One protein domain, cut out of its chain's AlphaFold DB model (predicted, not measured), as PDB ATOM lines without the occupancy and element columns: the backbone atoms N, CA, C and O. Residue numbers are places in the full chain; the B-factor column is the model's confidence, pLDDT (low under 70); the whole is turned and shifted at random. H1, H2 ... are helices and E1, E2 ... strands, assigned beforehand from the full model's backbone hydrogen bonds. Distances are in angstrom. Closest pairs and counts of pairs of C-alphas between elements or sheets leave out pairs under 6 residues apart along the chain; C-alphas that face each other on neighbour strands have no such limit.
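What this domain is: This is residues 2 to 204 of the 216 residues of an uncharacterized protein of Clostridium sp. AF27-2AA (UniProt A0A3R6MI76). A broad, strongly twisted sheet of seven strands has H1 and H2 over one face and the short H3 over the opposite face near its E9 edge. Beside that edge stands a second sheet of three strands, E6 to E8, and H4 grazes it at the far end, followed by a tail, residues 191 to 204. The printed part has 203 residues with four named helices and ten named strands, in the order H1 E1 E2 E3 H2 E4 E5 H3 E6 E7 E8 E9 E10 H4. Both sheets are antiparallel, ordered E5 E4 E1 E2 E3 E10 E9 and E6 E7 E8. The class is mixed, helices and strands, and the whole is compact, with a radius of gyration of the C-alphas of 17.9 A and spans of 57 by 41 by 30 A.

How they stand to each other: H1, residues 5 to 15, stands up from the large sheet, its line rising 44 degrees. E1, residues 22 to 27, E2, residues 30 to 34, and E3, residues 38 to 43, form a meander, each strand the antiparallel neighbour of the one before; N 25 and O 32 are 2.8 A apart, N 33 and O 40 2.9 A. H2, residues 49 to 59, touches H1 at a shallow tilt of 17 degrees, the same way; their closest C-alphas, Lys 9 and Ala 54, are 6.1 A apart. E4, residues 67 to 74, pairs with E1, N 24 to O 69 at 2.9 A, and makes a hairpin with E5, residues 77 to 82, N 79 to O 72 at 2.8 A. H3 is residues 89 to 95. E6, residues 98 to 108, E7, residues 113 to 119, and E8, residues 125 to 129, form a second meander, with N 107 to O 114 at 3.0 A and N 117 to O 126 at 2.8 A. E9, residues 161 to 165, and E10, residues 169 to 174, are a hairpin, N 164 to O 171 at 2.7 A; N 41 of E3 and O 170 are 2.8 A apart. Residues 154 to 155 pair with 98 to 99 of E6 and 162 to 163 of E9. H4, residues 180 to 190, only grazes the small sheet; its closest C-alphas to E8, Phe 187 and Tyr 125, are 6.8 A apart. Every O i to N i+4 pair is within hydrogen-bond range in H1 and H3, 6 of 7 in H2 and 5 of 7 in H4.

Where its parts are: H1 begins at C-alpha 5, (181.450, 199.344, 208.853). E4 is 22.1 A long. E6, 26.1 A, bends by 80 degrees at residue 104. H4 ends at C-alpha 190, (168.804, 171.818, 192.214).

The domain as a whole: The farthest C-alphas, Lys 77 and Ala 204, are 60.0 A apart. The printed part has no cut; the link from E8 to E9, 31 residues, is long. Residues 201 to 204 have pLDDT under 70.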
ATOM      1  N   PHE A   2     184.380 197.736 200.737       93.38
ATOM      2  CA  PHE A   2     183.015 197.283 200.387       93.38
ATOM      3  C   PHE A   2     182.194 196.720 201.567       93.38
ATOM      4  O   PHE A   2     181.153 196.100 201.343       93.38
ATOM      5  N   LEU A   3     182.648 196.883 202.817       95.19
ATOM      6  CA  LEU A   3     181.927 196.391 204.001       95.19
ATOM      7  C   LEU A   3     181.173 197.504 204.718       95.19
ATOM      8  O   LEU A   3     181.717 198.581 204.954       95.19
ATOM      9  N   LYS A   4     179.965 197.183 205.184       95.56
ATOM     10  CA  LYS A   4     179.165 198.019 206.081       95.56
ATOM     11  C   LYS A   4     179.862 198.108 207.431       95.56
ATOM     12  O   LYS A   4     179.720 197.221 208.275       95.56
ATOM     13  N   ILE A   5     180.607 199.188 207.656       92.88
ATOM     14  CA  ILE A   5     181.450 199.344 208.853       92.88
ATOM     15  C   ILE A   5     180.630 199.255 210.150       92.88
ATOM     16  O   ILE A   5     181.117 198.729 211.151       92.88
ATOM     17  N   SER A   6     179.370 199.706 210.144       92.69
ATOM     18  CA  SER A   6     178.468 199.578 211.297       92.69
ATOM     19  C   SER A   6     178.174 198.123 211.666       92.69
ATOM     20  O   SER A   6     178.207 197.783 212.849       92.69
ATOM     21  N   GLU A   7     177.904 197.267 210.681       96.50
ATOM     22  CA  GLU A   7     177.655 195.837 210.894       96.50
ATOM     23  C   GLU A   7     178.952 195.106 211.239       96.50
ATOM     24  O   GLU A   7     179.000 194.329 212.192       96.50
ATOM     25  N   PHE A   8     180.046 195.453 210.561       95.75
ATOM     26  CA  PHE A   8     181.358 194.880 210.833       95.75
ATOM     27  C   PHE A   8     181.816 195.150 212.271       95.75
ATOM     28  O   PHE A   8     182.281 194.253 212.974       95.75
ATOM     29  N   LYS A   9     181.588 196.365 212.777       96.00
ATOM     30  CA  LYS A   9     181.858 196.718 214.174       96.00
ATOM     31  C   LYS A   9     181.038 195.885 215.166       96.00
ATOM     32  O   LYS A   9     181.566 195.494 216.210       96.00
ATOM     33  N   LYS A  10     179.769 195.583 214.865       96.25
ATOM     34  CA  LYS A  10     178.958 194.670 215.695       96.25
ATOM     35  C   LYS A  10     179.545 193.259 215.682       96.25
ATOM     36  O   LYS A  10     179.652 192.657 216.750       96.25
ATOM     37  N   ALA A  11     179.976 192.771 214.517       96.62
ATOM     38  CA  ALA A  11     180.611 191.464 214.376       96.62
ATOM     39  C   ALA A  11     181.915 191.372 215.191       96.62
ATOM     40  O   ALA A  11     182.067 190.437 215.976       96.62
ATOM     41  N   MET A  12     182.799 192.375 215.108       97.12
ATOM     42  CA  MET A  12     184.019 192.455 215.929       97.12
ATOM     43  C   MET A  12     183.706 192.438 217.433       97.12
ATOM     44  O   MET A  12     184.281 191.661 218.194       97.12
ATOM     45  N   LYS A  13     182.738 193.252 217.874       96.31
ATOM     46  CA  LYS A  13     182.314 193.300 219.282       96.31
ATOM     47  C   LYS A  13     181.725 191.974 219.768       96.31
ATOM     48  O   LYS A  13     181.867 191.639 220.944       96.31
ATOM     49  N   SER A  14     181.026 191.252 218.893       95.56
ATOM     50  CA  SER A  14     180.516 189.912 219.184       95.56
ATOM     51  C   SER A  14     181.667 188.918 219.346       95.56
ATOM     52  O   SER A  14     181.718 188.214 220.351       95.56
ATOM     53  N   ALA A  15     182.642 188.941 218.431       96.44
ATOM     54  CA  ALA A  15     183.800 188.048 218.434       96.44
ATOM     55  C   ALA A  15     184.623 188.131 219.727       96.44
ATOM     56  O   ALA A  15     184.977 187.094 220.287       96.44
ATOM     57  N   LEU A  16     184.819 189.340 220.270       96.25
ATOM     58  CA  LEU A  16     185.498 189.553 221.555       96.25
ATOM     59  C   LEU A  16     184.857 188.792 222.725       96.25
ATOM     60  O   LEU A  16     185.541 188.476 223.690       96.25
ATOM     61  N   LYS A  17     183.551 188.509 222.673       94.44
ATOM     62  CA  LYS A  17     182.823 187.790 223.735       94.44
ATOM     63  C   LYS A  17     182.819 186.274 223.544       94.44
ATOM     64  O   LYS A  17     182.255 185.562 224.370       94.44
ATOM     65  N   THR A  18     183.371 185.786 222.438       91.50
ATOM     66  CA  THR A  18     183.458 184.356 222.138       91.50
ATOM     67  C   THR A  18     184.823 183.814 222.541       91.50
ATOM     68  O   THR A  18     185.810 184.545 222.553       91.50
ATOM     69  N   THR A  19     184.905 182.512 222.804       83.00
ATOM     70  CA  THR A  19     186.172 181.819 223.102       83.00
ATOM     71  C   THR A  19     187.181 181.885 221.948       83.00
ATOM     72  O   THR A  19     188.390 181.807 222.174       83.00
ATOM     73  N   GLY A  20     186.695 182.058 220.712       89.75
ATOM     74  CA  GLY A  20     187.527 182.244 219.523       89.75
ATOM     75  C   GLY A  20     188.267 183.584 219.496       89.75
ATOM     76  O   GLY A  20     189.343 183.661 218.912       89.75
ATOM     77  N   GLY A  21     187.744 184.609 220.175       95.88
ATOM     78  CA  GLY A  21     188.329 185.948 220.202       95.88
ATOM     79  C   GLY A  21     188.308 186.668 218.849       95.88
ATOM     80  O   GLY A  21     187.712 186.216 217.868       95.88
ATOM     81  N   LEU A  22     188.959 187.828 218.824       98.06
ATOM     82  CA  LEU A  22     189.159 188.677 217.657       98.06
ATOM     83  C   LEU A  22     190.656 188.870 217.444       98.06
ATOM     84  O   LEU A  22     191.337 189.413 218.308       98.06
ATOM     85  N   TYR A  23     191.159 188.471 216.290       98.25
ATOM     86  CA  TYR A  23     192.540 188.710 215.911       98.25
ATOM     87  C   TYR A  23     192.634 190.058 215.213       98.25
ATOM     88  O   TYR A  23     191.836 190.334 214.318       98.25
ATOM     89  N   VAL A  24     193.585 190.890 215.625       98.31
ATOM     90  CA  VAL A  24     193.847 192.207 215.036       98.31
ATOM     91  C   VAL A  24     195.351 192.378 214.864       98.31
ATOM     92  O   VAL A  24     196.113 192.151 215.804       98.31
ATOM     93  N   GLY A  25     195.782 192.782 213.675       97.94
ATOM     94  CA  GLY A  25     197.184 193.015 213.357       97.94
ATOM     95  C   GLY A  25     197.398 194.032 212.243       97.94
ATOM     96  O   GLY A  25     196.453 194.467 211.580       97.94
ATOM     97  N   ASN A  26     198.659 194.397 212.063       97.56
ATOM     98  CA  ASN A  26     199.169 195.206 210.966       97.56
ATOM     99  C   ASN A  26     200.378 194.466 210.390       97.56
ATOM    100  O   ASN A  26     201.412 194.395 211.049       97.56
ATOM    101  N   LEU A  27     200.201 193.840 209.232       95.88
ATOM    102  CA  LEU A  27     201.184 192.957 208.600       95.88
ATOM    103  C   LEU A  27     201.304 193.346 207.130       95.88
ATOM    104  O   LEU A  27     200.272 193.531 206.484       95.88
ATOM    105  N   ASP A  28     202.527 193.474 206.614       93.88
ATOM    106  CA  ASP A  28     202.798 193.792 205.204       93.88
ATOM    107  C   ASP A  28     202.015 195.027 204.702       93.88
ATOM    108  O   ASP A  28     201.385 194.995 203.643       93.88
ATOM    109  N   ASP A  29     201.987 196.109 205.487       95.00
ATOM    110  CA  ASP A  29     201.215 197.338 205.223       95.00
ATOM    111  C   ASP A  29     199.685 197.149 205.136       95.00
ATOM    112  O   ASP A  29     198.974 198.002 204.589       95.00
ATOM    113  N   HIS A  30     199.142 196.064 205.691       97.06
ATOM    114  CA  HIS A  30     197.710 195.777 205.723       97.06
ATOM    115  C   HIS A  30     197.192 195.586 207.145       97.06
ATOM    116  O   HIS A  30     197.775 194.884 207.972       97.06
ATOM    117  N   TYR A  31     196.001 196.119 207.407       97.75
ATOM    118  CA  TYR A  31     195.268 195.766 208.614       97.75
ATOM    119  C   TYR A  31     194.582 194.418 208.431       97.75
ATOM    120  O   TYR A  31     193.725 194.242 207.559       97.75
ATOM    121  N   LEU A  32     194.946 193.486 209.305       98.06
ATOM    122  CA  LEU A  32     194.386 192.149 209.400       98.06
ATOM    123  C   LEU A  32     193.421 192.105 210.585       98.06
ATOM    124  O   LEU A  32     193.828 192.327 211.722       98.06
ATOM    125  N   VAL A  33     192.146 191.797 210.341       98.25
ATOM    126  CA  VAL A  33     191.161 191.576 211.411       98.25
ATOM    127  C   VAL A  33     190.362 190.321 211.113       98.25
ATOM    128  O   VAL A  33     189.692 190.253 210.087       98.25
ATOM    129  N   TYR A  34     190.392 189.318 211.986       98.19
ATOM    130  CA  TYR A  34     189.705 188.058 211.704       98.19
ATOM    131  C   TYR A  34     189.264 187.283 212.940       98.19
ATOM    132  O   TYR A  34     189.607 187.580 214.083       98.19
ATOM    133  N   THR A  35     188.451 186.272 212.673       97.25
ATOM    134  CA  THR A  35     187.941 185.278 213.612       97.25
ATOM    135  C   THR A  35     188.027 183.900 212.955       97.25
ATOM    136  O   THR A  35     188.431 183.769 211.799       97.25
ATOM    137  N   SER A  36     187.557 182.859 213.640       92.81
ATOM    138  CA  SER A  36     187.397 181.527 213.042       92.81
ATOM    139  C   SER A  36     186.306 181.443 211.960       92.81
ATOM    140  O   SER A  36     186.153 180.390 211.350       92.81
ATOM    141  N   PHE A  37     185.525 182.508 211.733       94.88
ATOM    142  CA  PHE A  37     184.351 182.482 210.853       94.88
ATOM    143  C   PHE A  37     184.391 183.476 209.694       94.88
ATOM    144  O   PHE A  37     183.747 183.259 208.669       94.88
ATOM    145  N   TRP A  38     185.143 184.558 209.833       97.56
ATOM    146  CA  TRP A  38     185.300 185.581 208.807       97.56
ATOM    147  C   TRP A  38     186.569 186.384 209.079       97.56
ATOM    148  O   TRP A  38     187.080 186.379 210.202       97.56
ATOM    149  N   GLY A  39     187.043 187.120 208.081       98.06
ATOM    150  CA  GLY A  39     188.124 188.078 208.270       98.06
ATOM    151  C   GLY A  39     188.262 189.072 207.132       98.06
ATOM    152  O   GLY A  39     187.656 188.921 206.073       98.06
ATOM    153  N   ILE A  40     189.036 190.116 207.393       97.75
ATOM    154  CA  ILE A  40     189.387 191.194 206.480       97.75
ATOM    155  C   ILE A  40     190.900 191.385 206.483       97.75
ATOM    156  O   ILE A  40     191.554 191.319 207.522       97.75
ATOM    157  N   TYR A  41     191.418 191.674 205.300       97.69
ATOM    158  CA  TYR A  41     192.777 192.106 205.051       97.69
ATOM    159  C   TYR A  41     192.712 193.304 204.106       97.69
ATOM    160  O   TYR A  41     192.287 193.163 202.958       97.69
ATOM    161  N   VAL A  42     193.011 194.495 204.614       95.94
ATOM    162  CA  VAL A  42     192.831 195.763 203.889       95.94
ATOM    163  C   VAL A  42     194.124 196.554 203.894       95.94
ATOM    164  O   VAL A  42     194.749 196.701 204.941       95.94
ATOM    165  N   GLU A  43     194.507 197.085 202.737       95.00
ATOM    166  CA  GLU A  43     195.693 197.928 202.619       95.00
ATOM    167  C   GLU A  43     195.547 199.166 203.519       95.00
ATOM    168  O   GLU A  43     194.505 199.834 203.546       95.00
ATOM    169  N   SER A  44     196.581 199.472 204.298       93.38
ATOM    170  CA  SER A  44     196.543 200.487 205.357       93.38
ATOM    171  C   SER A  44     196.211 201.898 204.851       93.38
ATOM    172  O   SER A  44     195.568 202.686 205.565       93.38
ATOM    173  N   THR A  45     196.602 202.197 203.611       92.06
ATOM    174  CA  THR A  45     196.352 203.444 202.872       92.06
ATOM    175  C   THR A  45     194.884 203.597 202.454       92.06
ATOM    176  O   THR A  45     194.367 204.714 202.459       92.06
ATOM    177  N   TYR A  46     194.193 202.488 202.172       91.31
ATOM    178  CA  TYR A  46     192.787 202.445 201.743       91.31
ATOM    179  C   TYR A  46     191.807 202.126 202.879       91.31
ATOM    180  O   TYR A  46     190.589 202.255 202.730       91.31
ATOM    181  N   ALA A  47     192.312 201.731 204.045       92.50
ATOM    182  CA  ALA A  47     191.497 201.544 205.232       92.50
ATOM    183  C   ALA A  47     190.825 202.864 205.654       92.50
ATOM    184  O   ALA A  47     191.484 203.849 205.994       92.50
ATOM    185  N   THR A  48     189.491 202.875 205.678       91.25
ATOM    186  CA  THR A  48     188.722 204.082 206.013       91.25
ATOM    187  C   THR A  48     188.961 204.529 207.460       91.25
ATOM    188  O   THR A  48     189.153 203.712 208.366       91.25
ATOM    189  N   ASN A  49     188.843 205.833 207.727       92.75
ATOM    190  CA  ASN A  49     188.929 206.364 209.096       92.75
ATOM    191  C   ASN A  49     187.881 205.742 210.032       92.75
ATOM    192  O   ASN A  49     188.157 205.523 211.208       92.75
ATOM    193  N   LYS A  50     186.691 205.412 209.509       92.81
ATOM    194  CA  LYS A  50     185.639 204.724 210.275       92.81
ATOM    195  C   LYS A  50     186.073 203.320 210.698       92.81
ATOM    196  O   LYS A  50     185.790 202.919 211.822       92.81
ATOM    197  N   PHE A  51     186.754 202.587 209.818       94.50
ATOM    198  CA  PHE A  51     187.291 201.263 210.123       94.50
ATOM    199  C   PHE A  51     188.392 201.330 211.188       94.50
ATOM    200  O   PHE A  51     188.295 200.638 212.200       94.50
ATOM    201  N   LYS A  52     189.374 202.227 211.024       95.62
ATOM    202  CA  LYS A  52     190.451 202.445 212.014       95.62
ATOM    203  C   LYS A  52     189.887 202.829 213.384       95.62
ATOM    204  O   LYS A  52     190.239 202.229 214.394       95.62
ATOM    205  N   ALA A  53     188.929 203.758 213.412       96.25
ATOM    206  CA  ALA A  53     188.248 204.153 214.643       96.25
ATOM    207  C   ALA A  53     187.484 202.989 215.294       96.25
ATOM    208  O   ALA A  53     187.480 202.873 216.516       96.25
ATOM    209  N   ALA A  54     186.860 202.109 214.503       96.25
ATOM    210  CA  ALA A  54     186.167 200.935 215.029       96.25
ATOM    211  C   ALA A  54     187.125 199.922 215.675       96.25
ATOM    212  O   ALA A  54     186.745 199.305 216.668       96.25
ATOM    213  N   ILE A  55     188.346 199.770 215.149       96.94
ATOM    214  CA  ILE A  55     189.402 198.965 215.778       96.94
ATOM    215  C   ILE A  55     189.818 199.609 217.104       96.94
ATOM    216  O   ILE A  55     189.678 198.979 218.151       96.94
ATOM    217  N   MET A  56     190.239 200.878 217.079       97.06
ATOM    218  CA  MET A  56     190.696 201.597 218.277       97.06
ATOM    219  C   MET A  56     189.641 201.629 219.387       97.06
ATOM    220  O   MET A  56     189.957 201.453 220.556       97.06
ATOM    221  N   GLU A  57     188.362 201.796 219.049       96.44
ATOM    222  CA  GLU A  57     187.289 201.779 220.048       96.44
ATOM    223  C   GLU A  57     187.176 200.433 220.779       96.44
ATOM    224  O   GLU A  57     186.761 200.390 221.938       96.44
ATOM    225  N   LEU A  58     187.506 199.329 220.107       94.56
ATOM    226  CA  LEU A  58     187.356 197.982 220.653       94.56
ATOM    227  C   LEU A  58     188.601 197.493 221.389       94.56
ATOM    228  O   LEU A  58     188.451 196.809 222.401       94.56
ATOM    229  N   ILE A  59     189.795 197.817 220.884       94.00
ATOM    230  CA  ILE A  59     191.064 197.300 221.422       94.00
ATOM    231  C   ILE A  59     191.973 198.375 222.038       94.00
ATOM    232  O   ILE A  59     193.008 198.041 222.602       94.00
ATOM    233  N   GLY A  60     191.567 199.648 221.997       94.31
ATOM    234  CA  GLY A  60     192.278 200.793 222.576       94.31
ATOM    235  C   GLY A  60     193.102 201.554 221.542       94.31
ATOM    236  O   GLY A  60     192.818 202.717 221.262       94.31
ATOM    237  N   ASP A  61     194.070 200.872 220.938       94.38
ATOM    238  CA  ASP A  61     195.036 201.462 220.012       94.38
ATOM    239  C   ASP A  61     195.087 200.701 218.681       94.38
ATOM    240  O   ASP A  61     194.583 199.583 218.553       94.38
ATOM    241  N   MET A  62     195.672 201.326 217.658       95.88
ATOM    242  CA  MET A  62     195.968 200.619 216.411       95.88
ATOM    243  C   MET A  62     197.140 199.649 216.623       95.88
ATOM    244  O   MET A  62     198.077 200.004 217.334       95.88
ATOM    245  N   PRO A  63     197.119 198.453 216.005       94.94
ATOM    246  CA  PRO A  63     198.247 197.529 216.064       94.94
ATOM    247  C   PRO A  63     199.520 198.145 215.466       94.94
ATOM    248  O   PRO A  63     199.475 198.758 214.393       94.94
ATOM    249  N   ASP A  64     200.644 197.924 216.148       95.62
ATOM    250  CA  ASP A  64     201.979 198.260 215.653       95.62
ATOM    251  C   ASP A  64     202.309 197.456 214.389       95.62
ATOM    252  O   ASP A  64     201.800 196.348 214.191       95.62
ATOM    253  N   GLU A  65     203.187 198.003 213.548       96.00
ATOM    254  CA  GLU A  65     203.709 197.316 212.362       96.00
ATOM    255  C   GLU A  65     204.313 195.951 212.719       96.00
ATOM    256  O   GLU A  65     204.995 195.797 213.735       96.00
ATOM    257  N   GLU A  66     204.067 194.961 211.863       95.38
ATOM    258  CA  GLU A  66     204.546 193.584 212.003       95.38
ATOM    259  C   GLU A  66     204.086 192.889 213.296       95.38
ATOM    260  O   GLU A  66     204.780 192.045 213.878       95.38
ATOM    261  N   THR A  67     202.879 193.230 213.762       96.75
ATOM    262  CA  THR A  67     202.270 192.592 214.932       96.75
ATOM    263  C   THR A  67     200.859 192.090 214.670       96.75
ATOM    264  O   THR A  67     200.095 192.642 213.879       96.75
ATOM    265  N   CYS A  68     200.492 191.026 215.381       97.94
ATOM    266  CA  CYS A  68     199.132 190.520 215.449       97.94
ATOM    267  C   CYS A  68     198.858 190.003 216.863       97.94
ATOM    268  O   CYS A  68     199.711 189.365 217.485       97.94
ATOM    269  N   TYR A  69     197.664 190.284 217.369       98.00
ATOM    270  CA  TYR A  69     197.228 189.872 218.693       98.00
ATOM    271  C   TYR A  69     195.817 189.311 218.634       98.00
ATOM    272  O   TYR A  69     194.953 189.817 217.913       98.00
ATOM    273  N   LYS A  70     195.572 188.290 219.447       97.88
ATOM    274  CA  LYS A  70     194.243 187.800 219.776       97.88
ATOM    275  C   LYS A  70     193.699 188.591 220.960       97.88
ATOM    276  O   LYS A  70     194.286 188.577 222.038       97.88
ATOM    277  N   TYR A  71     192.542 189.206 220.778       97.88
ATOM    278  CA  TYR A  71     191.794 189.921 221.804       97.88
ATOM    279  C   TYR A  71     190.554 189.134 222.218       97.88
ATOM    280  O   TYR A  71     189.835 188.590 221.377       97.88
ATOM    281  N   TYR A  72     190.263 189.091 223.513       97.12
ATOM    282  CA  TYR A  72     189.068 188.429 224.041       97.12
ATOM    283  C   TYR A  72     188.657 189.019 225.388       97.12
ATOM    284  O   TYR A  72     189.468 189.594 226.114       97.12
ATOM    285  N   ILE A  73     187.373 188.899 225.720       95.94
ATOM    286  CA  ILE A  73     186.811 189.365 226.983       95.94
ATOM    287  C   ILE A  73     186.628 188.172 227.912       95.94
ATOM    288  O   ILE A  73     185.816 187.288 227.650       95.94
ATOM    289  N   GLU A  74     187.319 188.210 229.044       94.12
ATOM    290  CA  GLU A  74     187.173 187.259 230.145       94.12
ATOM    291  C   GLU A  74     186.980 188.057 231.438       94.12
ATOM    292  O   GLU A  74     187.623 189.086 231.641       94.12
ATOM    293  N   ASP A  75     186.016 187.668 232.275       91.00
ATOM    294  CA  ASP A  75     185.674 188.382 233.516       91.00
ATOM    295  C   ASP A  75     185.466 189.902 233.352       91.00
ATOM    296  O   ASP A  75     185.838 190.713 234.202       91.00
ATOM    297  N   LYS A  76     184.826 190.300 232.241       90.94
ATOM    298  CA  LYS A  76     184.572 191.704 231.846       90.94
ATOM    299  C   LYS A  76     185.841 192.535 231.612       90.94
ATOM    300  O   LYS A  76     185.751 193.760 231.543       90.94
ATOM    301  N   LYS A  77     186.999 191.895 231.470       94.19
ATOM    302  CA  LYS A  77     188.269 192.531 231.123       94.19
ATOM    303  C   LYS A  77     188.667 192.139 229.712       94.19
ATOM    304  O   LYS A  77     188.471 190.998 229.308       94.19
ATOM    305  N   LEU A  78     189.202 193.105 228.975       96.00
ATOM    306  CA  LEU A  78     189.835 192.850 227.692       96.00
ATOM    307  C   LEU A  78     191.228 192.272 227.955       96.00
ATOM    308  O   LEU A  78     192.033 192.903 228.637       96.00
ATOM    309  N   ASN A  79     191.486 191.086 227.422       96.00
ATOM    310  CA  ASN A  79     192.787 190.434 227.433       96.00
ATOM    311  C   ASN A  79     193.358 190.418 226.015       96.00
ATOM    312  O   ASN A  79     192.607 190.479 225.036       96.00
ATOM    313  N   MET A  80     194.684 190.331 225.928       95.62
ATOM    314  CA  MET A  80     195.407 190.228 224.668       95.62
ATOM    315  C   MET A  80     196.516 189.183 224.766       95.62
ATOM    316  O   MET A  80     197.241 189.122 225.759       95.62
ATOM    317  N   GLU A  81     196.660 188.392 223.712       96.44
ATOM    318  CA  GLU A  81     197.716 187.397 223.544       96.44
ATOM    319  C   GLU A  81     198.380 187.618 222.189       96.44
ATOM    320  O   GLU A  81     197.701 187.860 221.191       96.44
ATOM    321  N   ARG A  82     199.713 187.566 222.141       96.50
ATOM    322  CA  ARG A  82     200.439 187.725 220.879       96.50
ATOM    323  C   ARG A  82     200.210 186.504 219.994       96.50
ATOM    324  O   ARG A  82     200.457 185.386 220.434       96.50
ATOM    325  N   GLU A  83     199.811 186.743 218.750       96.44
ATOM    326  CA  GLU A  83     199.740 185.717 217.716       96.44
ATOM    327  C   GLU A  83     201.084 185.666 216.982       96.44
ATOM    328  O   GLU A  83     201.588 186.691 216.515       96.44
ATOM    329  N   LEU A  84     201.701 184.486 216.949       93.56
ATOM    330  CA  LEU A  84     203.041 184.293 216.387       93.56
ATOM    331  C   LEU A  84     202.990 183.779 214.952       93.56
ATOM    332  O   LEU A  84     203.932 184.014 214.199       93.56
ATOM    333  N   GLU A  85     201.892 183.129 214.570       93.88
ATOM    334  CA  GLU A  85     201.675 182.611 213.223       93.88
ATOM    335  C   GLU A  85     200.337 183.136 212.689       93.88
ATOM    336  O   GLU A  85     199.359 182.388 212.577       93.88
ATOM    337  N   PRO A  86     200.251 184.445 212.376       92.56
ATOM    338  CA  PRO A  86     199.020 185.024 211.866       92.56
ATOM    339  C   PRO A  86     198.593 184.340 210.568       92.56
ATOM    340  O   PRO A  86     199.419 183.927 209.752       92.56
ATOM    341  N   HIS A  87     197.282 184.249 210.356       92.12
ATOM    342  CA  HIS A  87     196.748 183.766 209.091       92.12
ATOM    343  C   HIS A  87     197.272 184.618 207.923       92.12
ATOM    344  O   HIS A  87     197.173 185.841 207.981       92.12
ATOM    345  N   ASP A  88     197.762 183.970 206.860       95.25
ATOM    346  CA  ASP A  88     198.079 184.608 205.576       95.25
ATOM    347  C   ASP A  88     196.877 184.463 204.618       95.25
ATOM    348  O   ASP A  88     196.747 183.454 203.902       95.25
ATOM    349  N   PRO A  89     195.954 185.443 204.602       95.25
ATOM    350  CA  PRO A  89     194.772 185.370 203.760       95.25
ATOM    351  C   PRO A  89     195.112 185.553 202.279       95.25
ATOM    352  O   PRO A  89     194.390 185.031 201.427       95.25
ATOM    353  N   TYR A  90     196.200 186.254 201.941       95.25
ATOM    354  CA  TYR A  90     196.565 186.509 200.552       95.25
ATOM    355  C   TYR A  90     197.063 185.233 199.870       95.25
ATOM    356  O   TYR A  90     196.604 184.903 198.770       95.25
ATOM    357  N   ALA A  91     197.935 184.462 200.526       96.19
ATOM    358  CA  ALA A  91     198.343 183.151 200.033       96.19
ATOM    359  C   ALA A  91     197.151 182.186 199.945       96.19
ATOM    360  O   ALA A  91     197.004 181.486 198.937       96.19
ATOM    361  N   ALA A  92     196.267 182.190 200.950       96.56
ATOM    362  CA  ALA A  92     195.071 181.349 200.960       96.56
ATOM    363  C   ALA A  92     194.117 181.678 199.796       96.56
ATOM    364  O   ALA A  92     193.683 180.777 199.072       96.56
ATOM    365  N   TRP A  93     193.857 182.964 199.541       97.06
ATOM    366  CA  TRP A  93     193.092 183.418 198.378       97.06
ATOM    367  C   TRP A  93     193.788 183.065 197.059       97.06
ATOM    368  O   TRP A  93     193.152 182.577 196.130       97.06
ATOM    369  N   LYS A  94     195.112 183.227 196.962       96.62
ATOM    370  CA  LYS A  94     195.864 182.876 195.749       96.62
ATOM    371  C   LYS A  94     195.778 181.382 195.424       96.62
ATOM    372  O   LYS A  94     195.845 181.022 194.244       96.62
ATOM    373  N   ALA A  95     195.623 180.520 196.429       97.31
ATOM    374  CA  ALA A  95     195.387 179.087 196.264       97.31
ATOM    375  C   ALA A  95     193.933 178.742 195.873       97.31
ATOM    376  O   ALA A  95     193.697 177.681 195.297       97.31
ATOM    377  N   ALA A  96     192.968 179.630 196.132       97.12
ATOM    378  CA  ALA A  96     191.561 179.484 195.755       97.12
ATOM    379  C   ALA A  96     191.364 179.718 194.243       97.12
ATOM    380  O   ALA A  96     191.086 180.826 193.790       97.12
ATOM    381  N   LYS A  97     191.571 178.670 193.435       96.06
ATOM    382  CA  LYS A  97     191.484 178.746 191.962       96.06
ATOM    383  C   LYS A  97     190.074 178.615 191.397       96.06
ATOM    384  O   LYS A  97     189.859 178.957 190.239       96.06
ATOM    385  N   ASP A  98     189.147 178.108 192.195       97.62
ATOM    386  CA  ASP A  98     187.742 178.007 191.821       97.62
ATOM    387  C   ASP A  98     186.979 179.265 192.254       97.62
ATOM    388  O   ASP A  98     187.486 180.085 193.023       97.62
ATOM    389  N   PHE A  99     185.755 179.433 191.770       97.62
ATOM    390  CA  PHE A  99     184.900 180.565 192.108       97.62
ATOM    391  C   PHE A  99     183.436 180.142 192.202       97.62
ATOM    392  O   PHE A  99     183.040 179.083 191.714       97.62
ATOM    393  N   ALA A 100     182.623 180.969 192.852       97.88
ATOM    394  CA  ALA A 100     181.200 180.715 193.011       97.88
ATOM    395  C   ALA A 100     180.348 181.910 192.575       97.88
ATOM    396  O   ALA A 100     180.802 183.055 192.592       97.88
ATOM    397  N   CYS A 101     179.099 181.660 192.194       95.56
ATOM    398  CA  CYS A 101     178.084 182.697 192.026       95.56
ATOM    399  C   CYS A 101     177.036 182.603 193.140       95.56
ATOM    400  O   CYS A 101     176.814 181.534 193.707       95.56
ATOM    401  N   SER A 102     176.423 183.739 193.477       94.44
ATOM    402  CA  SER A 102     175.298 183.765 194.413       94.44
ATOM    403  C   SER A 102     174.060 183.169 193.748       94.44
ATOM    404  O   SER A 102     173.794 183.433 192.575       94.44
ATOM    405  N   VAL A 103     173.309 182.379 194.505       94.06
ATOM    406  CA  VAL A 103     172.058 181.754 194.078       94.06
ATOM    407  C   VAL A 103     170.898 182.543 194.696       94.06
ATOM    408  O   VAL A 103     170.975 182.885 195.879       94.06
ATOM    409  N   PRO A 104     169.792 182.810 193.972       90.69
ATOM    410  CA  PRO A 104     168.630 183.539 194.492       90.69
ATOM    411  C   PRO A 104     167.768 182.689 195.452       90.69
ATOM    412  O   PRO A 104     166.541 182.727 195.415       90.69
ATOM    413  N   VAL A 105     168.410 181.893 196.309       90.81
ATOM    414  CA  VAL A 105     167.790 181.040 197.323       90.81
ATOM    415  C   VAL A 105     168.422 181.359 198.668       90.81
ATOM    416  O   VAL A 105     169.643 181.393 198.813       90.81
ATOM    417  N   VAL A 106     167.568 181.554 199.666       93.44
ATOM    418  CA  VAL A 106     167.966 181.762 201.057       93.44
ATOM    419  C   VAL A 106     167.448 180.582 201.859       93.44
ATOM    420  O   VAL A 106     166.266 180.247 201.784       93.44
ATOM    421  N   LEU A 107     168.333 179.945 202.621       92.69
ATOM    422  CA  LEU A 107     167.950 178.877 203.538       92.69
ATOM    423  C   LEU A 107     167.873 179.439 204.949       92.69
ATOM    424  O   LEU A 107     168.838 180.011 205.445       92.69
ATOM    425  N   THR A 108     166.751 179.230 205.623       90.56
ATOM    426  CA  THR A 108     166.584 179.639 207.019       90.56
ATOM    427  C   THR A 108     166.653 178.410 207.912       90.56
ATOM    428  O   THR A 108     165.928 177.437 207.704       90.56
ATOM    429  N   ASN A 109     167.526 178.447 208.915       81.19
ATOM    430  CA  ASN A 109     167.500 177.510 210.034       81.19
ATOM    431  C   ASN A 109     167.067 178.247 211.318       81.19
ATOM    432  O   ASN A 109     166.811 179.447 211.294       81.19
ATOM    433  N   ASN A 110     166.978 177.537 212.447       77.88
ATOM    434  CA  ASN A 110     166.489 178.111 213.711       77.88
ATOM    435  C   ASN A 110     167.340 179.273 214.263       77.88
ATOM    436  O   ASN A 110     166.897 179.958 215.182       77.88
ATOM    437  N   TYR A 111     168.553 179.470 213.747       82.75
ATOM    438  CA  TYR A 111     169.534 180.417 214.274       82.75
ATOM    439  C   TYR A 111     169.994 181.447 213.239       82.75
ATOM    440  O   TYR A 111     170.298 182.581 213.601       82.75
ATOM    441  N   HIS A 112     170.052 181.066 211.963       89.62
ATOM    442  CA  HIS A 112     170.678 181.845 210.902       89.62
ATOM    443  C   HIS A 112     169.910 181.736 209.584       89.62
ATOM    444  O   HIS A 112     169.409 180.670 209.209       89.62
ATOM    445  N   GLU A 113     169.914 182.837 208.840       95.38
ATOM    446  CA  GLU A 113     169.726 182.809 207.393       95.38
ATOM    447  C   GLU A 113     171.061 182.506 206.714       95.38
ATOM    448  O   GLU A 113     172.108 183.035 207.102       95.38
ATOM    449  N   LEU A 114     171.021 181.665 205.687       95.69
ATOM    450  CA  LEU A 114     172.171 181.254 204.903       95.69
ATOM    451  C   LEU A 114     171.981 181.690 203.452       95.69
ATOM    452  O   LEU A 114     170.980 181.338 202.820       95.69
ATOM    453  N   SER A 115     172.966 182.408 202.920       96.38
ATOM    454  CA  SER A 115     173.095 182.620 201.477       96.38
ATOM    455  C   SER A 115     173.651 181.350 200.842       96.38
ATOM    456  O   SER A 115     174.557 180.718 201.397       96.38
ATOM    457  N   VAL A 116     173.114 180.978 199.680       96.25
ATOM    458  CA  VAL A 116     173.568 179.827 198.894       96.25
ATOM    459  C   VAL A 116     174.435 180.315 197.738       96.25
ATOM    460  O   VAL A 116     174.114 181.298 197.074       96.25
ATOM    461  N   TYR A 117     175.520 179.600 197.479       96.94
ATOM    462  CA  TYR A 117     176.431 179.846 196.373       96.94
ATOM    463  C   TYR A 117     176.611 178.564 195.564       96.94
ATOM    464  O   TYR A 117     176.721 177.482 196.142       96.94
ATOM    465  N   GLN A 118     176.659 178.683 194.238       96.38
ATOM    466  CA  GLN A 118     176.983 177.569 193.354       96.38
ATOM    467  C   GLN A 118     178.447 177.660 192.934       96.38
ATOM    468  O   GLN A 118     178.890 178.682 192.409       96.38
ATOM    469  N   ARG A 119     179.198 176.585 193.164       96.69
ATOM    470  CA  ARG A 119     180.596 176.443 192.769       96.69
ATOM    471  C   ARG A 119     180.707 176.183 191.272       96.69
ATOM    472  O   ARG A 119     179.933 175.416 190.709       96.69
ATOM    473  N   HIS A 120     181.676 176.814 190.623       96.00
ATOM    474  CA  HIS A 120     181.820 176.733 189.177       96.00
ATOM    475  C   HIS A 120     182.297 175.355 188.705       96.00
ATOM    476  O   HIS A 120     181.722 174.816 187.761       96.00
ATOM    477  N   SER A 121     183.325 174.789 189.347       94.31
ATOM    478  CA  SER A 121     183.986 173.566 188.864       94.31
ATOM    479  C   SER A 121     183.088 172.331 188.787       94.31
ATOM    480  O   SER A 121     183.225 171.547 187.851       94.31
ATOM    481  N   ASP A 122     182.184 172.152 189.749       93.25
ATOM    482  CA  ASP A 122     181.374 170.938 189.886       93.25
ATOM    483  C   ASP A 122     179.876 171.206 190.076       93.25
ATOM    484  O   ASP A 122     179.114 170.271 190.315       93.25
ATOM    485  N   LYS A 123     179.457 172.476 189.998       93.31
ATOM    486  CA  LYS A 123     178.070 172.924 190.216       93.31
ATOM    487  C   LYS A 123     177.516 172.593 191.607       93.31
ATOM    488  O   LYS A 123     176.316 172.741 191.841       93.31
ATOM    489  N   GLY A 124     178.381 172.203 192.546       93.38
ATOM    490  CA  GLY A 124     178.026 171.949 193.933       93.38
ATOM    491  C   GLY A 124     177.600 173.223 194.658       93.38
ATOM    492  O   GLY A 124     177.955 174.337 194.268       93.38
ATOM    493  N   TYR A 125     176.847 173.057 195.743       94.75
ATOM    494  CA  TYR A 125     176.346 174.175 196.537       94.75
ATOM    495  C   TYR A 125     177.087 174.296 197.860       94.75
ATOM    496  O   TYR A 125     177.340 173.310 198.554       94.75
ATOM    497  N   LEU A 126     177.377 175.536 198.223       95.12
ATOM    498  CA  LEU A 126     177.956 175.930 199.497       95.12
ATOM    499  C   LEU A 126     177.120 177.045 200.115       95.12
ATOM    500  O   LEU A 126     176.430 177.794 199.426       95.12
ATOM    501  N   THR A 127     177.160 177.134 201.436       95.81
ATOM    502  CA  THR A 127     176.328 178.057 202.209       95.81
ATOM    503  C   THR A 127     177.173 178.866 203.165       95.81
ATOM    504  O   THR A 127     178.117 178.336 203.736       95.81
ATOM    505  N   ALA A 128     176.816 180.126 203.382       96.25
ATOM    506  CA  ALA A 128     177.466 181.008 204.347       96.25
ATOM    507  C   ALA A 128     176.414 181.812 205.114       96.25
ATOM    508  O   ALA A 128     175.312 182.024 204.604       96.25
ATOM    509  N   ILE A 129     176.737 182.256 206.334       95.81
ATOM    510  CA  ILE A 129     175.818 183.092 207.118       95.81
ATOM    511  C   ILE A 129     175.545 184.378 206.354       95.81
ATOM    512  O   ILE A 129     176.463 185.138 206.050       95.81
ATOM    513  N   ARG A 130     174.264 184.638 206.109       95.75
ATOM    514  CA  ARG A 130     173.812 185.773 205.313       95.75
ATOM    515  C   ARG A 130     174.197 187.119 205.916       95.75
ATOM    516  O   ARG A 130     174.522 188.051 205.188       95.75
ATOM    517  N   GLU A 131     174.203 187.217 207.244       95.44
ATOM    518  CA  GLU A 131     174.670 188.407 207.968       95.44
ATOM    519  C   GLU A 131     176.120 188.773 207.607       95.44
ATOM    520  O   GLU A 131     176.451 189.952 207.528       95.44
ATOM    521  N   TRP A 132     176.967 187.778 207.331       96.31
ATOM    522  CA  TRP A 132     178.370 187.969 206.953       96.31
ATOM    523  C   TRP A 132     178.578 188.062 205.439       96.31
ATOM    524  O   TRP A 132     179.672 188.373 204.996       96.31
ATOM    525  N   THR A 133     177.546 187.844 204.628       95.75
ATOM    526  CA  THR A 133     177.603 188.032 203.174       95.75
ATOM    527  C   THR A 133     176.768 189.245 202.763       95.75
ATOM    528  O   THR A 133     177.252 190.371 202.859       95.75
ATOM    529  N   ASP A 134     175.505 189.061 202.377       92.94
ATOM    530  CA  ASP A 134     174.589 190.125 201.926       92.94
ATOM    531  C   ASP A 134     174.360 191.193 203.015       92.94
ATOM    532  O   ASP A 134     174.152 192.385 202.752       92.94
ATOM    533  N   GLY A 135     174.398 190.759 204.276       94.19
ATOM    534  CA  GLY A 135     174.300 191.619 205.447       94.19
ATOM    535  C   GLY A 135     175.515 192.527 205.619       94.19
ATOM    536  O   GLY A 135     175.338 193.667 206.043       94.19
ATOM    537  N   MET A 136     176.704 192.084 205.205       96.31
ATOM    538  CA  MET A 136     177.976 192.763 205.457       96.31
ATOM    539  C   MET A 136     178.479 193.571 204.259       96.31
ATOM    540  O   MET A 136     179.059 194.636 204.438       96.31
ATOM    541  N   ILE A 137     178.263 193.086 203.038       95.50
ATOM    542  CA  ILE A 137     178.826 193.659 201.812       95.50
ATOM    543  C   ILE A 137     177.856 194.697 201.225       95.50
ATOM    544  O   ILE A 137     176.644 194.481 201.197       95.50
ATOM    545  N   SER A 138     178.362 195.854 200.786       93.81
ATOM    546  CA  SER A 138     177.533 196.937 200.243       93.81
ATOM    547  C   SER A 138     178.280 197.848 199.267       93.81
ATOM    548  O   SER A 138     179.353 198.345 199.611       93.81
ATOM    549  N   PRO A 139     177.676 198.189 198.111       91.44
ATOM    550  CA  PRO A 139     178.224 199.207 197.215       91.44
ATOM    551  C   PRO A 139     178.147 200.623 197.798       91.44
ATOM    552  O   PRO A 139     178.890 201.493 197.365       91.44
ATOM    553  N   ALA A 140     177.282 200.866 198.788       90.44
ATOM    554  CA  ALA A 140     177.133 202.184 199.410       90.44
ATOM    555  C   ALA A 140     178.340 202.606 200.273       90.44
ATOM    556  O   ALA A 140     178.391 203.746 200.724       90.44
ATOM    557  N   GLU A 141     179.277 201.689 200.526       90.00
ATOM    558  CA  GLU A 141     180.469 201.918 201.356       90.00
ATOM    559  C   GLU A 141     181.721 202.215 200.517       90.00
ATOM    560  O   GLU A 141     182.772 202.543 201.070       90.00
ATOM    561  N   LEU A 142     181.613 202.096 199.189       88.31
ATOM    562  CA  LEU A 142     182.709 202.368 198.269       88.31
ATOM    563  C   LEU A 142     183.021 203.863 198.225       88.31
ATOM    564  O   LEU A 142     182.121 204.696 198.083       88.31
ATOM    565  N   GLU A 143     184.305 204.194 198.280       82.88
ATOM    566  CA  GLU A 143     184.771 205.547 198.014       82.88
ATOM    567  C   GLU A 143     184.701 205.843 196.497       82.88
ATOM    568  O   GLU A 143     184.993 204.963 195.682       82.88
ATOM    569  N   PRO A 144     184.351 207.074 196.069       70.12
ATOM    570  CA  PRO A 144     184.041 207.386 194.664       70.12
ATOM    571  C   PRO A 144     185.184 207.192 193.654       70.12
ATOM    572  O   PRO A 144     184.954 207.283 192.450       70.12
ATOM    573  N   MET A 145     186.420 207.006 194.121       70.88
ATOM    574  CA  MET A 145     187.627 206.971 193.295       70.88
ATOM    575  C   MET A 145     188.448 205.722 193.620       70.88
ATOM    576  O   MET A 145     189.137 205.675 194.635       70.88
ATOM    577  N   GLY A 146     188.414 204.733 192.723       72.25
ATOM    578  CA  GLY A 146     189.350 203.603 192.729       72.25
ATOM    579  C   GLY A 146     188.905 202.355 193.494       72.25
ATOM    580  O   GLY A 146     189.617 201.357 193.445       72.25
ATOM    581  N   GLU A 147     187.740 202.368 194.144       84.50
ATOM    582  CA  GLU A 147     187.188 201.181 194.796       84.50
ATOM    583  C   GLU A 147     185.996 200.608 194.035       84.50
ATOM    584  O   GLU A 147     185.105 201.327 193.583       84.50
ATOM    585  N   HIS A 148     185.950 199.281 193.953       89.44
ATOM    586  CA  HIS A 148     184.872 198.558 193.297       89.44
ATOM    587  C   HIS A 148     184.315 197.473 194.210       89.44
ATOM    588  O   HIS A 148     184.974 196.999 195.143       89.44
ATOM    589  N   MET A 149     183.085 197.053 193.912       93.75
ATOM    590  CA  MET A 149     182.546 195.835 194.500       93.75
ATOM    591  C   MET A 149     183.452 194.650 194.159       93.75
ATOM    592  O   MET A 149     183.966 194.582 193.039       93.75
ATOM    593  N   PRO A 150     183.618 193.692 195.085       94.38
ATOM    594  CA  PRO A 150     184.311 192.463 194.762       94.38
ATOM    595  C   PRO A 150     183.551 191.739 193.647       94.38
ATOM    596  O   PRO A 150     182.319 191.786 193.572       94.38
ATOM    597  N   GLY A 151     184.296 191.050 192.787       91.94
ATOM    598  CA  GLY A 151     183.709 190.143 191.806       91.94
ATOM    599  C   GLY A 151     183.099 188.896 192.459       91.94
ATOM    600  O   GLY A 151     182.841 188.837 193.663       91.94
ATOM    601  N   ARG A 152     182.906 187.849 191.650       95.44
ATOM    602  CA  ARG A 152     182.531 186.521 192.159       95.44
ATOM    603  C   ARG A 152     183.556 186.050 193.200       95.44
ATOM    604  O   ARG A 152     184.755 186.161 192.931       95.44
ATOM    605  N   PRO A 153     183.125 185.526 194.361       97.88
ATOM    606  CA  PRO A 153     184.069 185.072 195.363       97.88
ATOM    607  C   PRO A 153     184.861 183.863 194.868       97.88
ATOM    608  O   PRO A 153     184.304 182.945 194.258       97.88
ATOM    609  N   SER A 154     186.156 183.845 195.173       98.38
ATOM    610  CA  SER A 154     186.991 182.656 195.007       98.38
ATOM    611  C   SER A 154     186.654 181.634 196.094       98.38
ATOM    612  O   SER A 154     186.299 182.008 197.213       98.38
ATOM    613  N   VAL A 155     186.772 180.347 195.783       98.12
ATOM    614  CA  VAL A 155     186.454 179.252 196.709       98.12
ATOM    615  C   VAL A 155     187.736 178.539 197.117       98.12
ATOM    616  O   VAL A 155     188.533 178.147 196.260       98.12
ATOM    617  N   SER A 156     187.944 178.365 198.425       97.00
ATOM    618  CA  SER A 156     189.104 177.629 198.940       97.00
ATOM    619  C   SER A 156     189.189 176.215 198.350       97.00
ATOM    620  O   SER A 156     188.157 175.617 198.037       97.00
ATOM    621  N   PRO A 157     190.390 175.611 198.269       94.56
ATOM    622  CA  PRO A 157     190.538 174.227 197.812       94.56
ATOM    623  C   PRO A 157     189.696 173.212 198.601       94.56
ATOM    624  O   PRO A 157     189.278 172.197 198.053       94.56
ATOM    625  N   SER A 158     189.413 173.493 199.879       92.25
ATOM    626  CA  SER A 158     188.546 172.660 200.719       92.25
ATOM    627  C   SER A 158     187.048 172.842 200.444       92.25
ATOM    628  O   SER A 158     186.249 172.070 200.961       92.25
ATOM    629  N   GLY A 159     186.649 173.842 199.652       92.06
ATOM    630  CA  GLY A 159     185.247 174.147 199.360       92.06
ATOM    631  C   GLY A 159     184.503 174.861 200.492       92.06
ATOM    632  O   GLY A 159     183.289 175.022 200.406       92.06
ATOM    633  N   HIS A 160     185.205 175.282 201.548       92.75
ATOM    634  CA  HIS A 160     184.586 175.798 202.773       92.75
ATOM    635  C   HIS A 160     184.761 177.296 202.994       92.75
ATOM    636  O   HIS A 160     184.219 177.805 203.962       92.75
ATOM    637  N   THR A 161     185.512 178.021 202.171       97.50
ATOM    638  CA  THR A 161     185.745 179.455 202.396       97.50
ATOM    639  C   THR A 161     185.485 180.219 201.117       97.50
ATOM    640  O   THR A 161     185.981 179.844 200.054       97.50
ATOM    641  N   LEU A 162     184.709 181.291 201.240       98.38
ATOM    642  CA  LEU A 162     184.468 182.271 200.193       98.38
ATOM    643  C   LEU A 162     185.401 183.457 200.399       98.38
ATOM    644  O   LEU A 162     185.430 184.017 201.491       98.38
ATOM    645  N   TYR A 163     186.113 183.856 199.351       98.50
ATOM    646  CA  TYR A 163     186.998 185.017 199.340       98.50
ATOM    647  C   TYR A 163     186.472 186.081 198.379       98.50
ATOM    648  O   TYR A 163     186.494 185.902 197.163       98.50
ATOM    649  N   PHE A 164     186.034 187.209 198.921       97.94
ATOM    650  CA  PHE A 164     185.604 188.395 198.192       97.94
ATOM    651  C   PHE A 164     186.785 189.362 198.091       97.94
ATOM    652  O   PHE A 164     187.261 189.872 199.104       97.94
ATOM    653  N   LYS A 165     187.274 189.605 196.875       95.75
ATOM    654  CA  LYS A 165     188.500 190.374 196.633       95.75
ATOM    655  C   LYS A 165     188.225 191.572 195.727       95.75
ATOM    656  O   LYS A 165     187.644 191.401 194.656       95.75
ATOM    657  N   SER A 166     188.687 192.750 196.140       93.44
ATOM    658  CA  SER A 166     188.814 193.961 195.318       93.44
ATOM    659  C   SER A 166     190.295 194.324 195.143       93.44
ATOM    660  O   SER A 166     191.187 193.540 195.471       93.44
ATOM    661  N   GLU A 167     190.603 195.478 194.565       90.44
ATOM    662  CA  GLU A 167     191.970 195.986 194.418       90.44
ATOM    663  C   GLU A 167     192.650 196.232 195.770       90.44
ATOM    664  O   GLU A 167     193.824 195.918 195.910       90.44
ATOM    665  N   THR A 168     191.893 196.725 196.752       91.31
ATOM    666  CA  THR A 168     192.410 197.294 198.009       91.31
ATOM    667  C   THR A 168     192.153 196.418 199.234       91.31
ATOM    668  O   THR A 168     192.593 196.726 200.344       91.31
ATOM    669  N   MET A 169     191.371 195.348 199.067       94.50
ATOM    670  CA  MET A 169     190.845 194.579 200.184       94.50
ATOM    671  C   MET A 169     190.530 193.132 199.803       94.50
ATOM    672  O   MET A 169     189.991 192.835 198.733       94.50
ATOM    673  N   LEU A 170     190.784 192.239 200.752       97.44
ATOM    674  CA  LEU A 170     190.325 190.862 200.771       97.44
ATOM    675  C   LEU A 170     189.420 190.648 201.992       97.44
ATOM    676  O   LEU A 170     189.786 190.964 203.121       97.44
ATOM    677  N   TYR A 171     188.234 190.102 201.761       98.44
ATOM    678  CA  TYR A 171     187.286 189.686 202.789       98.44
ATOM    679  C   TYR A 171     186.989 188.205 202.617       98.44
ATOM    680  O   TYR A 171     186.827 187.744 201.488       98.44
ATOM    681  N   TRP A 172     186.882 187.451 203.702       98.50
ATOM    682  CA  TRP A 172     186.509 186.046 203.615       98.50
ATOM    683  C   TRP A 172     185.491 185.640 204.659       98.50
ATOM    684  O   TRP A 172     185.416 186.211 205.747       98.50
ATOM    685  N   VAL A 173     184.718 184.618 204.305       98.19
ATOM    686  CA  VAL A 173     183.679 184.025 205.143       98.19
ATOM    687  C   VAL A 173     183.790 182.511 205.056       98.19
ATOM    688  O   VAL A 173     183.872 181.941 203.963       98.19
ATOM    689  N   PHE A 174     183.791 181.853 206.209       96.69
ATOM    690  CA  PHE A 174     183.702 180.404 206.294       96.69
ATOM    691  C   PHE A 174     182.262 179.952 206.057       96.69
ATOM    692  O   PHE A 174     181.297 180.505 206.588       96.69
ATOM    693  N   GLY A 175     182.132 178.921 205.240       94.38
ATOM    694  CA  GLY A 175     180.883 178.279 204.914       94.38
ATOM    695  C   GLY A 175     180.347 177.486 206.097       94.38
ATOM    696  O   GLY A 175     181.086 176.875 206.869       94.38
ATOM    697  N   MET A 176     179.028 177.483 206.223       92.12
ATOM    698  CA  MET A 176     178.312 176.636 207.158       92.12
ATOM    699  C   MET A 176     177.849 175.378 206.453       92.12
ATOM    700  O   MET A 176     177.237 175.453 205.392       92.12
ATOM    701  N   ASN A 177     178.059 174.226 207.078       89.94
ATOM    702  CA  ASN A 177     177.450 172.993 206.612       89.94
ATOM    703  C   ASN A 177     175.949 172.992 206.915       89.94
ATOM    704  O   ASN A 177     175.526 173.267 208.039       89.94
ATOM    705  N   VAL A 178     175.145 172.640 205.914       89.44
ATOM    706  CA  VAL A 178     173.728 172.315 206.105       89.44
ATOM    707  C   VAL A 178     173.557 170.851 206.503       89.44
ATOM    708  O   VAL A 178     174.444 170.025 206.283       89.44
ATOM    709  N   SER A 179     172.394 170.525 207.071       88.38
ATOM    710  CA  SER A 179     172.042 169.138 207.389       88.38
ATOM    711  C   SER A 179     172.048 168.248 206.140       88.38
ATOM    712  O   SER A 179     171.737 168.714 205.040       88.38
ATOM    713  N   GLU A 180     172.329 166.954 206.315       88.56
ATOM    714  CA  GLU A 180     172.252 165.960 205.231       88.56
ATOM    715  C   GLU A 180     170.876 165.971 204.569       88.56
ATOM    716  O   GLU A 180     170.779 166.053 203.352       88.56
ATOM    717  N   LYS A 181     169.802 166.070 205.363       89.69
ATOM    718  CA  LYS A 181     168.441 166.202 204.833       89.69
ATOM    719  C   LYS A 181     168.308 167.390 203.881       89.69
ATOM    720  O   LYS A 181     167.710 167.241 202.823       89.69
ATOM    721  N   THR A 182     168.842 168.563 204.226       88.06
ATOM    722  CA  THR A 182     168.810 169.749 203.350       88.06
ATOM    723  C   THR A 182     169.570 169.490 202.051       88.06
ATOM    724  O   THR A 182     169.057 169.785 200.974       88.06
ATOM    725  N   ARG A 183     170.764 168.897 202.144       89.06
ATOM    726  CA  ARG A 183     171.596 168.550 200.988       89.06
ATOM    727  C   ARG A 183     170.883 167.558 200.060       89.06
ATOM    728  O   ARG A 183     170.761 167.810 198.865       89.06
ATOM    729  N   ASP A 184     170.339 166.488 200.623       90.00
ATOM    730  CA  ASP A 184     169.767 165.368 199.872       90.00
ATOM    731  C   ASP A 184     168.366 165.665 199.326       90.00
ATOM    732  O   ASP A 184     167.886 164.979 198.426       90.00
ATOM    733  N   THR A 185     167.690 166.693 199.850       90.50
ATOM    734  CA  THR A 185     166.351 167.088 199.388       90.50
ATOM    735  C   THR A 185     166.366 168.332 198.516       90.50
ATOM    736  O   THR A 185     165.755 168.318 197.454       90.50
ATOM    737  N   ILE A 186     167.046 169.402 198.930       91.19
ATOM    738  CA  ILE A 186     167.033 170.681 198.210       91.19
ATOM    739  C   ILE A 186     168.138 170.686 197.158       91.19
ATOM    740  O   ILE A 186     167.852 170.789 195.968       91.19
ATOM    741  N   PHE A 187     169.397 170.504 197.565       92.81
ATOM    742  CA  PHE A 187     170.524 170.594 196.628       92.81
ATOM    743  C   PHE A 187     170.510 169.470 195.592       92.81
ATOM    744  O   PHE A 187     170.780 169.721 194.422       92.81
ATOM    745  N   ALA A 188     170.085 168.264 195.972       90.69
ATOM    746  CA  ALA A 188     169.888 167.170 195.023       90.69
ATOM    747  C   ALA A 188     168.833 167.480 193.942       90.69
ATOM    748  O   ALA A 188     168.946 166.981 192.825       90.69
ATOM    749  N   ARG A 189     167.814 168.297 194.251       90.44
ATOM    750  CA  ARG A 189     166.792 168.738 193.282       90.44
ATOM    751  C   ARG A 189     167.250 169.917 192.433       90.44
ATOM    752  O   ARG A 189     166.731 170.103 191.342       90.44
ATOM    753  N   MET A 190     168.214 170.686 192.926       90.88
ATOM    754  CA  MET A 190     168.804 171.818 192.214       90.88
ATOM    755  C   MET A 190     170.007 171.424 191.348       90.88
ATOM    756  O   MET A 190     170.467 172.248 190.575       90.88
ATOM    757  N   LYS A 191     170.505 170.183 191.434       89.19
ATOM    758  CA  LYS A 191     171.742 169.726 190.769       89.19
ATOM    759  C   LYS A 191     171.813 169.995 189.255       89.19
ATOM    760  O   LYS A 191     172.909 170.106 188.723       89.19
ATOM    761  N   ASP A 192     170.661 170.070 188.587       88.62
ATOM    762  CA  ASP A 192     170.551 170.263 187.136       88.62
ATOM    763  C   ASP A 192     170.404 171.752 186.752       88.62
ATOM    764  O   ASP A 192     170.183 172.070 185.583       88.62
ATOM    765  N   LEU A 193     170.503 172.667 187.726       91.50
ATOM    766  CA  LEU A 193     170.486 174.114 187.521       91.50
ATOM    767  C   LEU A 193     171.906 174.655 187.335       91.50
ATOM    768  O   LEU A 193     172.838 174.238 188.026       91.50
ATOM    769  N   ASP A 194     172.061 175.648 186.462       93.12
ATOM    770  CA  ASP A 194     173.323 176.357 186.246       93.12
ATOM    771  C   ASP A 194     173.142 177.869 186.412       93.12
ATOM    772  O   ASP A 194     172.709 178.573 185.505       93.12
ATOM    773  N   PHE A 195     173.512 178.388 187.581       92.88
ATOM    774  CA  PHE A 195     173.412 179.808 187.922       92.88
ATOM    775  C   PHE A 195     174.571 180.649 187.358       92.88
ATOM    776  O   PHE A 195     174.724 181.818 187.721       92.88
ATOM    777  N   PHE A 196     175.429 180.072 186.511       90.44
ATOM    778  CA  PHE A 196     176.441 180.822 185.763       90.44
ATOM    779  C   PHE A 196     175.952 181.299 184.395       90.44
ATOM    780  O   PHE A 196     176.578 182.203 183.837       90.44
ATOM    781  N   GLU A 197     174.867 180.715 183.885       85.62
ATOM    782  CA  GLU A 197     174.224 181.071 182.621       85.62
ATOM    783  C   GLU A 197     173.058 182.049 182.871       85.62
ATOM    784  O   GLU A 197     172.499 182.099 183.968       85.62
ATOM    785  N   ASP A 198     172.669 182.819 181.849       73.69
ATOM    786  CA  ASP A 198     171.550 183.779 181.946       73.69
ATOM    787  C   ASP A 198     170.191 183.090 182.156       73.69
ATOM    788  O   ASP A 198     169.259 183.668 182.717       73.69
ATOM    789  N   ASP A 199     170.085 181.838 181.712       73.19
ATOM    790  CA  ASP A 199     168.958 180.958 181.973       73.19
ATOM    791  C   ASP A 199     169.446 179.784 182.821       73.19
ATOM    792  O   ASP A 199     170.221 178.945 182.366       73.19
ATOM    793  N   TRP A 200     168.977 179.773 184.065       70.50
ATOM    794  CA  TRP A 200     169.272 178.816 185.125       70.50
ATOM    795  C   TRP A 200     168.967 177.347 184.794       70.50
ATOM    796  O   TRP A 200     169.437 176.462 185.512       70.50
ATOM    797  N   LEU A 201     168.204 177.061 183.733       67.50
ATOM    798  CA  LEU A 201     167.991 175.700 183.241       67.50
ATOM    799  C   LEU A 201     169.223 175.187 182.486       67.50
ATOM    800  O   LEU A 201     169.684 175.807 181.522       67.50
ATOM    801  N   SER A 202     169.723 174.005 182.862       59.88
ATOM    802  CA  SER A 202     170.814 173.375 182.116       59.88
ATOM    803  C   SER A 202     170.422 173.073 180.668       59.88
ATOM    804  O   SER A 202     169.278 172.750 180.342       59.88
ATOM    805  N   LYS A 203     171.415 173.127 179.775       61.47
ATOM    806  CA  LYS A 203     171.238 172.856 178.338       61.47
ATOM    807  C   LYS A 203     170.668 171.457 178.057       61.47
ATOM    808  O   LYS A 203     169.917 171.306 177.106       61.47
ATOM    809  N   ALA A 204     170.954 170.476 178.917       59.53
ATOM    810  CA  ALA A 204     170.438 169.111 178.789       59.53
ATOM    811  C   ALA A 204     168.918 169.007 179.018       59.53
ATOM    812  O   ALA A 204     168.272 168.174 178.395       59.53
TER     813      ALA A 204